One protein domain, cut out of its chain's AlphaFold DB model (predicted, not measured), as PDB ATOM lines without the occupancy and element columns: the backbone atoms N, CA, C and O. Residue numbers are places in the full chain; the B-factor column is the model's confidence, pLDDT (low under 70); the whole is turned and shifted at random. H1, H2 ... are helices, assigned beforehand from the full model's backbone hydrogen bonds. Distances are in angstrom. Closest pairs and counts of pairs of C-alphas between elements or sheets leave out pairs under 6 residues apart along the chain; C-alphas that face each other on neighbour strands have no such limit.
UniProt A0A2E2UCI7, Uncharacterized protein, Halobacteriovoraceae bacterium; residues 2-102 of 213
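What this domain is: This is residues 2 to 102 of the 213 residues of an uncharacterized protein of Halobacteriovoraceae bacterium (UniProt A0A2E2UCI7). H1 is a long arm on a small body of four helices, H2 to H5; its residues 3 to 11 stick out. In the body H2 and H5 meet steeply, and short H3 packs on both. The 101 printed residues include five named helices, H1 to H5 in chain order, and no named strand: all helix, only just compact, close to loose, radius of gyration of the C-alphas 15.1 A, spans 49 by 33 by 24 A.

Where its parts are: Find C-alpha 3 at (224.874, 296.366, 166.906); from there H1, residues 3 to 23, runs 30.8 A. Then come H2, residues 31 to 47, 25.0 A; H3, 60 to 65, 8.9 A; H4, 69 to 78, 14.0 A; and H5, 85 to 95, 15.2 A, ending at (208.658, 260.502, 175.128).

How they stand to each other: Look at Leu 42 and Gly 87, the closest C-alphas of H2 and H5, 5.4 A apart; H2 touches H5 with residues 42 to 46 alone. H4 and H5, a hairpin, only just touch, with 3 pairs of C-alphas within 8 A, closest Lys 69 and Leu 95, 6.8 A. H1 is close to but not clearly touching H2. O i to N i+4 pairs are within hydrogen-bond range throughout H3, H4 and H5, 15 of 17 in H1 and 12 of 13 in H2.

The domain as a whole: You will find no cut; the H2 to H3 link is long. Residues 2 to 21 and 47 to 58 have pLDDT under 70.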
ATOM      1  N   SER A   2     223.601 298.867 170.046       49.31
ATOM      2  CA  SER A   2     222.552 297.940 169.561       49.31
ATOM      3  C   SER A   2     223.047 296.981 168.467       49.31
ATOM      4  O   SER A   2     222.311 296.104 168.043       49.31
ATOM      5  N   PHE A   3     224.301 297.130 168.022       46.31
ATOM      6  CA  PHE A   3     224.874 296.366 166.906       46.31
ATOM      7  C   PHE A   3     225.546 295.046 167.326       46.31
ATOM      8  O   PHE A   3     225.617 294.124 166.520       46.31
ATOM      9  N   ASN A   4     225.978 294.910 168.587       46.62
ATOM     10  CA  ASN A   4     226.623 293.678 169.069       46.62
ATOM     11  C   ASN A   4     225.634 292.538 169.357       46.62
ATOM     12  O   ASN A   4     226.012 291.376 169.254       46.62
ATOM     13  N   PHE A   5     224.369 292.841 169.667       50.19
ATOM     14  CA  PHE A   5     223.362 291.802 169.907       50.19
ATOM     15  C   PHE A   5     222.955 291.077 168.618       50.19
ATOM     16  O   PHE A   5     222.805 289.860 168.632       50.19
ATOM     17  N   SER A   6     222.849 291.787 167.491       54.97
ATOM     18  CA  SER A   6     222.391 291.201 166.224       54.97
ATOM     19  C   SER A   6     223.400 290.234 165.596       54.97
ATOM     20  O   SER A   6     222.997 289.232 165.014       54.97
ATOM     21  N   ILE A   7     224.706 290.494 165.735       56.53
ATOM     22  CA  ILE A   7     225.766 289.630 165.184       56.53
ATOM     23  C   ILE A   7     225.901 288.343 166.007       56.53
ATOM     24  O   ILE A   7     225.973 287.260 165.437       56.53
ATOM     25  N   ILE A   8     225.861 288.443 167.341       58.06
ATOM     26  CA  ILE A   8     225.882 287.269 168.228       58.06
ATOM     27  C   ILE A   8     224.646 286.392 167.978       58.06
ATOM     28  O   ILE A   8     224.766 285.173 167.886       58.06
ATOM     29  N   PHE A   9     223.473 287.005 167.794       55.62
ATOM     30  CA  PHE A   9     222.238 286.281 167.488       55.62
ATOM     31  C   PHE A   9     222.311 285.548 166.138       55.62
ATOM     32  O   PHE A   9     221.898 284.396 166.048       55.62
ATOM     33  N   LEU A  10     222.888 286.173 165.107       54.81
ATOM     34  CA  LEU A  10     223.082 285.550 163.792       54.81
ATOM     35  C   LEU A  10     224.078 284.381 163.826       54.81
ATOM     36  O   LEU A  10     223.797 283.350 163.224       54.81
ATOM     37  N   ILE A  11     225.190 284.506 164.560       59.44
ATOM     38  CA  ILE A  11     226.187 283.430 164.711       59.44
ATOM     39  C   ILE A  11     225.590 282.228 165.462       59.44
ATOM     40  O   ILE A  11     225.794 281.082 165.064       59.44
ATOM     41  N   LEU A  12     224.808 282.472 166.520       54.59
ATOM     42  CA  LEU A  12     224.118 281.407 167.258       54.59
ATOM     43  C   LEU A  12     223.035 280.724 166.406       54.59
ATOM     44  O   LEU A  12     222.859 279.511 166.495       54.59
ATOM     45  N   LEU A  13     222.335 281.473 165.547       56.69
ATOM     46  CA  LEU A  13     221.350 280.915 164.616       56.69
ATOM     47  C   LEU A  13     221.990 280.028 163.540       56.69
ATOM     48  O   LEU A  13     221.451 278.960 163.257       56.69
ATOM     49  N   SER A  14     223.122 280.434 162.955       56.75
ATOM     50  CA  SER A  14     223.820 279.629 161.942       56.75
ATOM     51  C   SER A  14     224.418 278.350 162.527       56.75
ATOM     52  O   SER A  14     224.263 277.283 161.941       56.75
ATOM     53  N   LEU A  15     225.012 278.431 163.722       53.88
ATOM     54  CA  LEU A  15     225.544 277.263 164.429       53.88
ATOM     55  C   LEU A  15     224.439 276.259 164.794       53.88
ATOM     56  O   LEU A  15     224.608 275.057 164.607       53.88
ATOM     57  N   ASN A  16     223.274 276.743 165.235       55.78
ATOM     58  CA  ASN A  16     222.115 275.890 165.509       55.78
ATOM     59  C   ASN A  16     221.517 275.258 164.242       55.78
ATOM     60  O   ASN A  16     220.973 274.154 164.312       55.78
ATOM     61  N   ALA A  17     221.596 275.932 163.091       58.34
ATOM     62  CA  ALA A  17     221.119 275.391 161.820       58.34
ATOM     63  C   ALA A  17     222.000 274.228 161.330       58.34
ATOM     64  O   ALA A  17     221.469 273.156 161.040       58.34
ATOM     65  N   GLU A  18     223.327 274.396 161.334       58.75
ATOM     66  CA  GLU A  18     224.283 273.334 160.970       58.75
ATOM     67  C   GLU A  18     224.225 272.153 161.950       58.75
ATOM     68  O   GLU A  18     224.250 270.987 161.551       58.75
ATOM     69  N   ALA A  19     224.069 272.434 163.246       59.34
ATOM     70  CA  ALA A  19     223.886 271.400 164.256       59.34
ATOM     71  C   ALA A  19     222.621 270.581 164.016       59.34
ATOM     72  O   ALA A  19     222.661 269.351 164.029       59.34
ATOM     73  N   ARG A  20     221.489 271.249 163.763       61.50
ATOM     74  CA  ARG A  20     220.247 270.549 163.430       61.50
ATOM     75  C   ARG A  20     220.438 269.688 162.192       61.50
ATOM     76  O   ARG A  20     219.965 268.564 162.206       61.50
ATOM     77  N   GLU A  21     221.171 270.122 161.181       65.12
ATOM     78  CA  GLU A  21     221.414 269.296 159.994       65.12
ATOM     79  C   GLU A  21     222.205 268.009 160.305       65.12
ATOM     80  O   GLU A  21     221.840 266.930 159.842       65.12
ATOM     81  N   ILE A  22     223.224 268.084 161.168       73.25
ATOM     82  CA  ILE A  22     224.060 266.928 161.552       73.25
ATOM     83  C   ILE A  22     223.325 265.970 162.501       73.25
ATOM     84  O   ILE A  22     223.523 264.751 162.451       73.25
ATOM     85  N   TYR A  23     222.500 266.517 163.392       77.31
ATOM     86  CA  TYR A  23     221.877 265.765 164.476       77.31
ATOM     87  C   TYR A  23     220.451 265.296 164.169       77.31
ATOM     88  O   TYR A  23     219.938 264.506 164.956       77.31
ATOM     89  N   SER A  24     219.838 265.726 163.057       84.56
ATOM     90  CA  SER A  24     218.440 265.418 162.722       84.56
ATOM     91  C   SER A  24     218.194 264.060 162.089       84.56
ATOM     92  O   SER A  24     219.061 263.461 161.448       84.56
ATOM     93  N   TYR A  25     216.940 263.618 162.211       87.94
ATOM     94  CA  TYR A  25     216.404 262.565 161.367       87.94
ATOM     95  C   TYR A  25     216.421 262.990 159.896       87.94
ATOM     96  O   TYR A  25     215.854 264.016 159.515       87.94
ATOM     97  N   ASP A  26     217.023 262.152 159.062       89.12
ATOM     98  CA  ASP A  26     217.242 262.413 157.648       89.12
ATOM     99  C   ASP A  26     216.505 261.368 156.808       89.12
ATOM    100  O   ASP A  26     216.842 260.184 156.787       89.12
ATOM    101  N   LYS A  27     215.467 261.820 156.098       89.38
ATOM    102  CA  LYS A  27     214.631 260.964 155.242       89.38
ATOM    103  C   LYS A  27     215.368 260.435 154.007       89.38
ATOM    104  O   LYS A  27     214.846 259.528 153.366       89.38
ATOM    105  N   SER A  28     216.512 261.018 153.643       90.75
ATOM    106  CA  SER A  28     217.281 260.631 152.456       90.75
ATOM    107  C   SER A  28     218.224 259.449 152.699       90.75
ATOM    108  O   SER A  28     218.679 258.830 151.740       90.75
ATOM    109  N   VAL A  29     218.483 259.103 153.965       90.75
ATOM    110  CA  VAL A  29     219.347 257.977 154.352       90.75
ATOM    111  C   VAL A  29     218.542 256.827 154.953       90.75
ATOM    112  O   VAL A  29     217.341 256.934 155.208       90.75
ATOM    113  N   SER A  30     219.198 255.683 155.161       91.75
ATOM    114  CA  SER A  30     218.514 254.483 155.634       91.75
ATOM    115  C   SER A  30     218.013 254.622 157.078       91.75
ATOM    116  O   SER A  30     218.518 255.413 157.880       91.75
ATOM    117  N   ILE A  31     217.020 253.802 157.442       92.31
ATOM    118  CA  ILE A  31     216.536 253.696 158.829       92.31
ATOM    119  C   ILE A  31     217.678 253.286 159.766       92.31
ATOM    120  O   ILE A  31     217.784 253.812 160.869       92.31
ATOM    121  N   PHE A  32     218.549 252.380 159.312       93.25
ATOM    122  CA  PHE A  32     219.702 251.930 160.082       93.25
ATOM    123  C   PHE A  32     220.697 253.068 160.335       93.25
ATOM    124  O   PHE A  32     221.154 253.233 161.461       93.25
ATOM    125  N   ASP A  33     220.986 253.903 159.334       93.50
ATOM    126  CA  ASP A  33     221.899 255.038 159.514       93.50
ATOM    127  C   ASP A  33     221.325 256.067 160.493       93.50
ATOM    128  O   ASP A  33     222.040 256.563 161.365       93.50
ATOM    129  N   ASN A  34     220.021 256.347 160.399       92.94
ATOM    130  CA  ASN A  34     219.318 257.199 161.360       92.94
ATOM    131  C   ASN A  34     219.369 256.625 162.782       92.94
ATOM    132  O   ASN A  34     219.586 257.368 163.738       92.94
ATOM    133  N   GLU A  35     219.216 255.310 162.932       94.81
ATOM    134  CA  GLU A  35     219.343 254.623 164.217       94.81
ATOM    135  C   GLU A  35     220.768 254.732 164.781       94.81
ATOM    136  O   GLU A  35     220.946 255.083 165.945       94.81
ATOM    137  N   GLN A  36     221.801 254.499 163.967       93.44
ATOM    138  CA  GLN A  36     223.191 254.625 164.416       93.44
ATOM    139  C   GLN A  36     223.543 256.067 164.796       93.44
ATOM    140  O   GLN A  36     224.203 256.287 165.817       93.44
ATOM    141  N   ARG A  37     223.063 257.062 164.034       90.12
ATOM    142  CA  ARG A  37     223.158 258.482 164.415       90.12
ATOM    143  C   ARG A  37     222.471 258.722 165.755       90.12
ATOM    144  O   ARG A  37     223.059 259.361 166.627       90.12
ATOM    145  N   PHE A  38     221.280 258.153 165.942       91.69
ATOM    146  CA  PHE A  38     220.525 258.315 167.175       91.69
ATOM    147  C   PHE A  38     221.293 257.809 168.400       91.69
ATOM    148  O   PHE A  38     221.493 258.531 169.381       91.69
ATOM    149  N   LEU A  39     221.827 256.591 168.311       90.81
ATOM    150  CA  LEU A  39     222.608 255.982 169.387       90.81
ATOM    151  C   LEU A  39     223.923 256.710 169.640       90.81
ATOM    152  O   LEU A  39     224.313 256.877 170.795       90.81
ATOM    153  N   LYS A  40     224.611 257.158 168.585       88.00
ATOM    154  CA  LYS A  40     225.855 257.924 168.712       88.00
ATOM    155  C   LYS A  40     225.631 259.206 169.513       88.00
ATOM    156  O   LYS A  40     226.421 259.495 170.412       88.00
ATOM    157  N   ASN A  41     224.547 259.926 169.232       85.50
ATOM    158  CA  ASN A  41     224.223 261.172 169.925       85.50
ATOM    159  C   ASN A  41     223.872 260.912 171.395       85.50
ATOM    160  O   ASN A  41     224.450 261.544 172.275       85.50
ATOM    161  N   LEU A  42     223.048 259.901 171.697       86.12
ATOM    162  CA  LEU A  42     222.781 259.513 173.090       86.12
ATOM    163  C   LEU A  42     224.051 259.093 173.847       86.12
ATOM    164  O   LEU A  42     224.256 259.511 174.986       86.12
ATOM    165  N   ARG A  43     224.923 258.292 173.220       82.31
ATOM    166  CA  ARG A  43     226.184 257.819 173.821       82.31
ATOM    167  C   ARG A  43     227.161 258.951 174.099       82.31
ATOM    168  O   ARG A  43     227.859 258.895 175.107       82.31
ATOM    169  N   ARG A  44     227.197 259.986 173.256       77.06
ATOM    170  CA  ARG A  44     228.021 261.178 173.494       77.06
ATOM    171  C   ARG A  44     227.701 261.795 174.857       77.06
ATOM    172  O   ARG A  44     228.599 261.996 175.665       77.06
ATOM    173  N   HIS A  45     226.419 261.944 175.179       72.00
ATOM    174  CA  HIS A  45     225.982 262.485 176.470       72.00
ATOM    175  C   HIS A  45     226.252 261.556 177.667       72.00
ATOM    176  O   HIS A  45     226.261 262.011 178.811       72.00
ATOM    177  N   CYS A  46     226.514 260.269 177.425       74.38
ATOM    178  CA  CYS A  46     226.915 259.319 178.460       74.38
ATOM    179  C   CYS A  46     228.371 259.505 178.920       74.38
ATOM    180  O   CYS A  46     228.678 259.166 180.061       74.38
ATOM    181  N   GLY A  47     229.257 260.022 178.057       63.97
ATOM    182  CA  GLY A  47     230.689 260.170 178.344       63.97
ATOM    183  C   GLY A  47     231.033 261.319 179.298       63.97
ATOM    184  O   GLY A  47     232.036 261.245 180.004       63.97
ATOM    185  N   ASP A  48     230.173 262.339 179.376       54.72
ATOM    186  CA  ASP A  48     230.482 263.594 180.073       54.72
ATOM    187  C   ASP A  48     229.788 263.758 181.431       54.72
ATOM    188  O   ASP A  48     229.912 264.812 182.053       54.72
ATOM    189  N   TYR A  49     229.027 262.760 181.901       53.97
ATOM    190  CA  TYR A  49     228.192 262.849 183.118       53.97
ATOM    191  C   TYR A  49     227.274 264.092 183.171       53.97
ATOM    192  O   TYR A  49     226.822 264.482 184.246       53.97
ATOM    193  N   GLY A  50     227.015 264.739 182.028       49.72
ATOM    194  CA  GLY A  50     226.321 266.028 181.950       49.72
ATOM    195  C   GLY A  50     227.137 267.254 182.398       49.72
ATOM    196  O   GLY A  50     226.539 268.302 182.622       49.72
ATOM    197  N   ILE A  51     228.465 267.152 182.553       48.97
ATOM    198  CA  ILE A  51     229.336 268.200 183.131       48.97
ATOM    199  C   ILE A  51     230.226 268.898 182.078       48.97
ATOM    200  O   ILE A  51     230.712 270.000 182.326       48.97
ATOM    201  N   ARG A  52     230.408 268.338 180.874       44.69
ATOM    202  CA  ARG A  52     231.100 269.025 179.765       44.69
ATOM    203  C   ARG A  52     230.179 269.187 178.553       44.69
ATOM    204  O   ARG A  52     229.783 268.213 177.937       44.69
ATOM    205  N   GLN A  53     229.854 270.440 178.234       50.78
ATOM    206  CA  GLN A  53     229.154 270.879 177.015       50.78
ATOM    207  C   GLN A  53     229.814 272.150 176.454       50.78
ATOM    208  O   GLN A  53     229.137 273.087 176.050       50.78
ATOM    209  N   VAL A  54     231.146 272.253 176.494       48.91
ATOM    210  CA  VAL A  54     231.799 273.486 176.014       48.91
ATOM    211  C   VAL A  54     231.747 273.588 174.477       48.91
ATOM    212  O   VAL A  54     231.729 274.697 173.961       48.91
ATOM    213  N   ASP A  55     231.578 272.461 173.768       54.97
ATOM    214  CA  ASP A  55     231.621 272.400 172.295       54.97
ATOM    215  C   ASP A  55     230.399 271.703 171.652       54.97
ATOM    216  O   ASP A  55     230.475 271.241 170.509       54.97
ATOM    217  N   ASP A  56     229.280 271.563 172.374       60.16
ATOM    218  CA  ASP A  56     228.067 270.944 171.825       60.16
ATOM    219  C   ASP A  56     227.031 271.979 171.394       60.16
ATOM    220  O   ASP A  56     226.643 272.858 172.157       60.16
ATOM    221  N   LEU A  57     226.577 271.848 170.147       66.81
ATOM    222  CA  LEU A  57     225.667 272.801 169.519       66.81
ATOM    223  C   LEU A  57     224.186 272.543 169.854       66.81
ATOM    224  O   LEU A  57     223.364 273.412 169.600       66.81
ATOM    225  N   LEU A  58     223.833 271.371 170.405       69.06
ATOM    226  CA  LEU A  58     222.482 271.050 170.888       69.06
ATOM    227  C   LEU A  58     222.536 270.359 172.253       69.06
ATOM    228  O   LEU A  58     223.377 269.491 172.506       69.06
ATOM    229  N   THR A  59     221.576 270.682 173.115       75.31
ATOM    230  CA  THR A  59     221.288 269.907 174.325       75.31
ATOM    231  C   THR A  59     220.657 268.557 173.960       75.31
ATOM    232  O   THR A  59     220.015 268.420 172.915       75.31
ATOM    233  N   PRO A  60     220.761 267.536 174.829       74.69
ATOM    234  CA  PRO A  60     220.181 266.229 174.527       74.69
ATOM    235  C   PRO A  60     218.647 266.249 174.342       74.69
ATOM    236  O   PRO A  60     218.117 265.398 173.628       74.69
ATOM    237  N   SER A  61     217.926 267.222 174.919       77.12
ATOM    238  CA  SER A  61     216.490 267.412 174.652       77.12
ATOM    239  C   SER A  61     216.242 267.935 173.236       77.12
ATOM    240  O   SER A  61     215.410 267.385 172.519       77.12
ATOM    241  N   GLU A  62     216.991 268.957 172.811       81.62
ATOM    242  CA  GLU A  62     216.879 269.539 171.466       81.62
ATOM    243  C   GLU A  62     217.271 268.534 170.384       81.62
ATOM    244  O   GLU A  62     216.669 268.503 169.316       81.62
ATOM    245  N   TYR A  63     218.242 267.667 170.674       82.88
ATOM    246  CA  TYR A  63     218.589 266.545 169.813       82.88
ATOM    247  C   TYR A  63     217.392 265.597 169.605       82.88
ATOM    248  O   TYR A  63     217.056 265.278 168.466       82.88
ATOM    249  N   LEU A  64     216.708 265.169 170.670       88.75
ATOM    250  CA  LEU A  64     215.562 264.260 170.547       88.75
ATOM    251  C   LEU A  64     214.395 264.878 169.764       88.75
ATOM    252  O   LEU A  64     213.692 264.161 169.054       88.75
ATOM    253  N   GLU A  65     214.223 266.201 169.833       88.81
ATOM    254  CA  GLU A  65     213.218 266.939 169.056       88.81
ATOM    255  C   GLU A  65     213.427 266.873 167.541       88.81
ATOM    256  O   GLU A  65     212.486 267.094 166.779       88.81
ATOM    257  N   THR A  66     214.633 266.533 167.093       89.38
ATOM    258  CA  THR A  66     214.932 266.392 165.666       89.38
ATOM    259  C   THR A  66     214.466 265.064 165.056       89.38
ATOM    260  O   THR A  66     214.513 264.895 163.835       89.38
ATOM    261  N   PHE A  67     213.996 264.119 165.879       91.19
ATOM    262  CA  PHE A  67     213.440 262.840 165.436       91.19
ATOM    263  C   PHE A  67     211.916 262.829 165.601       91.19
ATOM    264  O   PHE A  67     211.402 263.263 166.633       91.19
ATOM    265  N   PRO A  68     211.158 262.260 164.643       92.75
ATOM    266  CA  PRO A  68     209.760 261.921 164.888       92.75
ATOM    267  C   PRO A  68     209.646 261.010 166.119       92.75
ATOM    268  O   PRO A  68     210.376 260.023 166.224       92.75
ATOM    269  N   LYS A  69     208.727 261.317 167.042       93.88
ATOM    270  CA  LYS A  69     208.646 260.645 168.353       93.88
ATOM    271  C   LYS A  69     208.480 259.129 168.258       93.88
ATOM    272  O   LYS A  69     209.145 258.417 169.004       93.88
ATOM    273  N   ASP A  70     207.678 258.634 167.320       94.00
ATOM    274  CA  ASP A  70     207.493 257.190 167.112       94.00
ATOM    275  C   ASP A  70     208.779 256.502 166.634       94.00
ATOM    276  O   ASP A  70     209.092 255.387 167.049       94.00
ATOM    277  N   ILE A  71     209.564 257.190 165.798       94.56
ATOM    278  CA  ILE A  71     210.863 256.701 165.326       94.56
ATOM    279  C   ILE A  71     211.872 256.709 166.477       94.56
ATOM    280  O   ILE A  71     212.549 255.707 166.706       94.56
ATOM    281  N   ALA A  72     211.934 257.801 167.245       94.94
ATOM    282  CA  ALA A  72     212.774 257.891 168.436       94.94
ATOM    283  C   ALA A  72     212.423 256.795 169.456       94.94
ATOM    284  O   ALA A  72     213.318 256.143 169.991       94.94
ATOM    285  N   PHE A  73     211.131 256.540 169.681       96.44
ATOM    286  CA  PHE A  73     210.660 255.455 170.540       96.44
ATOM    287  C   PHE A  73     211.071 254.082 170.005       96.44
ATOM    288  O   PHE A  73     211.566 253.253 170.768       96.44
ATOM    289  N   HIS A  74     210.915 253.838 168.701       96.75
ATOM    290  CA  HIS A  74     211.326 252.583 168.077       96.75
ATOM    291  C   HIS A  74     212.828 252.321 168.264       96.75
ATOM    292  O   HIS A  74     213.209 251.247 168.736       96.75
ATOM    293  N   PHE A  75     213.675 253.309 167.960       96.50
ATOM    294  CA  PHE A  75     215.125 253.208 168.147       96.50
ATOM    295  C   PHE A  75     215.500 253.033 169.617       96.50
ATOM    296  O   PHE A  75     216.321 252.175 169.942       96.50
ATOM    297  N   PHE A  76     214.862 253.782 170.518       95.94
ATOM    298  CA  PHE A  76     215.073 253.650 171.954       95.94
ATOM    299  C   PHE A  76     214.744 252.243 172.456       95.94
ATOM    300  O   PHE A  76     215.586 251.590 173.072       95.94
ATOM    301  N   LYS A  77     213.547 251.736 172.139       97.00
ATOM    302  CA  LYS A  77     213.089 250.402 172.546       97.00
ATOM    303  C   LYS A  77     214.008 249.303 172.021       97.00
ATOM    304  O   LYS A  77     214.356 248.394 172.772       97.00
ATOM    305  N   LYS A  78     214.406 249.384 170.748       97.12
ATOM    306  CA  LYS A  78     215.270 248.385 170.105       97.12
ATOM    307  C   LYS A  78     216.650 248.293 170.760       97.12
ATOM    308  O   LYS A  78     217.196 247.199 170.856       97.12
ATOM    309  N   ASN A  79     217.175 249.412 171.253       96.31
ATOM    310  CA  ASN A  79     218.545 249.511 171.756       96.31
ATOM    311  C   ASN A  79     218.630 249.745 173.269       96.31
ATOM    312  O   ASN A  79     219.693 250.098 173.773       96.31
ATOM    313  N   LEU A  80     217.539 249.539 174.012       95.38
ATOM    314  CA  LEU A  80     217.439 249.881 175.436       95.38
ATOM    315  C   LEU A  80     218.601 249.330 176.282       95.38
ATOM    316  O   LEU A  80     219.085 250.007 177.186       95.38
ATOM    317  N   LYS A  81     219.084 248.125 175.957       94.94
ATOM    318  CA  LYS A  81     220.189 247.459 176.667       94.94
ATOM    319  C   LYS A  81     221.544 248.155 176.500       94.94
ATOM    320  O   LYS A  81     222.411 248.009 177.357       94.94
ATOM    321  N   GLU A  82     221.728 248.898 175.413       92.56
ATOM    322  CA  GLU A  82     222.998 249.518 175.013       92.56
ATOM    323  C   GLU A  82     223.086 251.010 175.363       92.56
ATOM    324  O   GLU A  82     224.065 251.675 175.018       92.56
ATOM    325  N   ILE A  83     222.049 251.559 176.001       91.81
ATOM    326  CA  ILE A  83     221.949 252.978 176.338       91.81
ATOM    327  C   ILE A  83     222.282 253.153 177.823       91.81
ATOM    328  O   ILE A  83     221.808 252.405 178.679       91.81
ATOM    329  N   CYS A  84     223.108 254.148 178.148       91.50
ATOM    330  CA  CYS A  84     223.420 254.475 179.538       91.50
ATOM    331  C   CYS A  84     222.214 255.100 180.264       91.50
ATOM    332  O   CYS A  84     221.259 255.564 179.640       91.50
ATOM    333  N   TYR A  85     222.296 255.222 181.593       92.62
ATOM    334  CA  TYR A  85     221.200 255.772 182.393       92.62
ATOM    335  C   TYR A  85     220.758 257.170 181.937       92.62
ATOM    336  O   TYR A  85     219.565 257.433 181.852       92.62
ATOM    337  N   TYR A  86     221.693 258.070 181.629       89.31
ATOM    338  CA  TYR A  86     221.349 259.439 181.232       89.31
ATOM    339  C   TYR A  86     220.577 259.487 179.910       89.31
ATOM    340  O   TYR A  86     219.597 260.225 179.808       89.31
ATOM    341  N   GLY A  87     220.964 258.655 178.936       91.56
ATOM    342  CA  GLY A  87     220.218 258.482 177.691       91.56
ATOM    343  C   GLY A  87     218.815 257.934 177.952       91.56
ATOM    344  O   GLY A  87     217.839 258.487 177.459       91.56
ATOM    345  N   VAL A  88     218.693 256.920 178.816       94.38
ATOM    346  CA  VAL A  88     217.388 256.406 179.258       94.38
ATOM    347  C   VAL A  88     216.551 257.516 179.900       94.38
ATOM    348  O   VAL A  88     215.432 257.761 179.466       94.38
ATOM    349  N   SER A  89     217.088 258.221 180.896       94.31
ATOM    350  CA  SER A  89     216.393 259.281 181.635       94.31
ATOM    351  C   SER A  89     215.820 260.342 180.705       94.31
ATOM    352  O   SER A  89     214.631 260.667 180.787       94.31
ATOM    353  N   ILE A  90     216.639 260.871 179.794       92.00
ATOM    354  CA  ILE A  90     216.189 261.955 178.932       92.00
ATOM    355  C   ILE A  90     215.187 261.483 177.883       92.00
ATOM    356  O   ILE A  90     214.184 262.160 177.657       92.00
ATOM    357  N   THR A  91     215.385 260.295 177.308       94.19
ATOM    358  CA  THR A  91     214.436 259.735 176.347       94.19
ATOM    359  C   THR A  91     213.095 259.407 177.006       94.19
ATOM    360  O   THR A  91     212.055 259.737 176.437       94.19
ATOM    361  N   LEU A  92     213.086 258.865 178.232       95.38
ATOM    362  CA  LEU A  92     211.852 258.622 178.992       95.38
ATOM    363  C   LEU A  92     211.095 259.926 179.284       95.38
ATOM    364  O   LEU A  92     209.880 259.988 179.099       95.38
ATOM    365  N   LYS A  93     211.793 260.990 179.699       93.12
ATOM    366  CA  LYS A  93     211.172 262.305 179.948       93.12
ATOM    367  C   LYS A  93     210.607 262.928 178.675       93.12
ATOM    368  O   LYS A  93     209.507 263.475 178.696       93.12
ATOM    369  N   TYR A  94     211.348 262.832 177.575       92.38
ATOM    370  CA  TYR A  94     210.942 263.379 176.284       92.38
ATOM    371  C   TYR A  94     209.702 262.663 175.720       92.38
ATOM    372  O   TYR A  94     208.722 263.306 175.327       92.38
ATOM    373  N   LEU A  95     209.715 261.325 175.722       94.12
ATOM    374  CA  LEU A  95     208.658 260.502 175.128       94.12
ATOM    375  C   LEU A  95     207.452 260.294 176.049       94.12
ATOM    376  O   LEU A  95     206.347 260.110 175.542       94.12
ATOM    377  N   GLY A  96     207.619 260.391 177.373       90.06
ATOM    378  CA  GLY A  96     206.568 260.094 178.355       90.06
ATOM    379  C   GLY A  96     205.312 260.965 178.235       90.06
ATOM    380  O   GLY A  96     204.224 260.526 178.596       90.06
ATOM    381  N   SER A  97     205.438 262.162 177.652       86.00
ATOM    382  CA  SER A  97     204.301 263.039 177.337       86.00
ATOM    383  C   SER A  97     203.462 262.573 176.138       86.00
ATOM    384  O   SER A  97     202.302 262.958 176.019       86.00
ATOM    385  N   HIS A  98     204.042 261.777 175.237       90.38
ATOM    386  CA  HIS A  98     203.435 261.373 173.967       90.38
ATOM    387  C   HIS A  98     203.026 259.898 173.951       90.38
ATOM    388  O   HIS A  98     201.923 259.580 173.527       90.38
ATOM    389  N   LEU A  99     203.893 259.019 174.457       92.50
ATOM    390  CA  LEU A  99     203.730 257.562 174.482       92.50
ATOM    391  C   LEU A  99     203.750 257.084 175.932       92.50
ATOM    392  O   LEU A  99     204.661 256.377 176.363       92.50
ATOM    393  N   LYS A 100     202.809 257.597 176.735       92.31
ATOM    394  CA  LYS A 100     202.868 257.501 178.198       92.31
ATOM    395  C   LYS A 100     202.985 256.056 178.682       92.31
ATOM    396  O   LYS A 100     203.873 255.766 179.477       92.31
ATOM    397  N   GLN A 101     202.099 255.177 178.217       94.88
ATOM    398  CA  GLN A 101     202.024 253.798 178.697       94.88
ATOM    399  C   GLN A 101     203.243 252.986 178.251       94.88
ATOM    400  O   GLN A 101     203.880 252.317 179.056       94.88
ATOM    401  N   GLU A 102     203.620 253.093 176.983       96.31
ATOM    402  CA  GLU A 102     204.732 252.339 176.416       96.31
ATOM    403  C   GLU A 102     206.073 252.803 176.993       96.31
ATOM    404  O   GLU A 102     206.967 251.998 177.249       96.31
TER     405      GLU A 102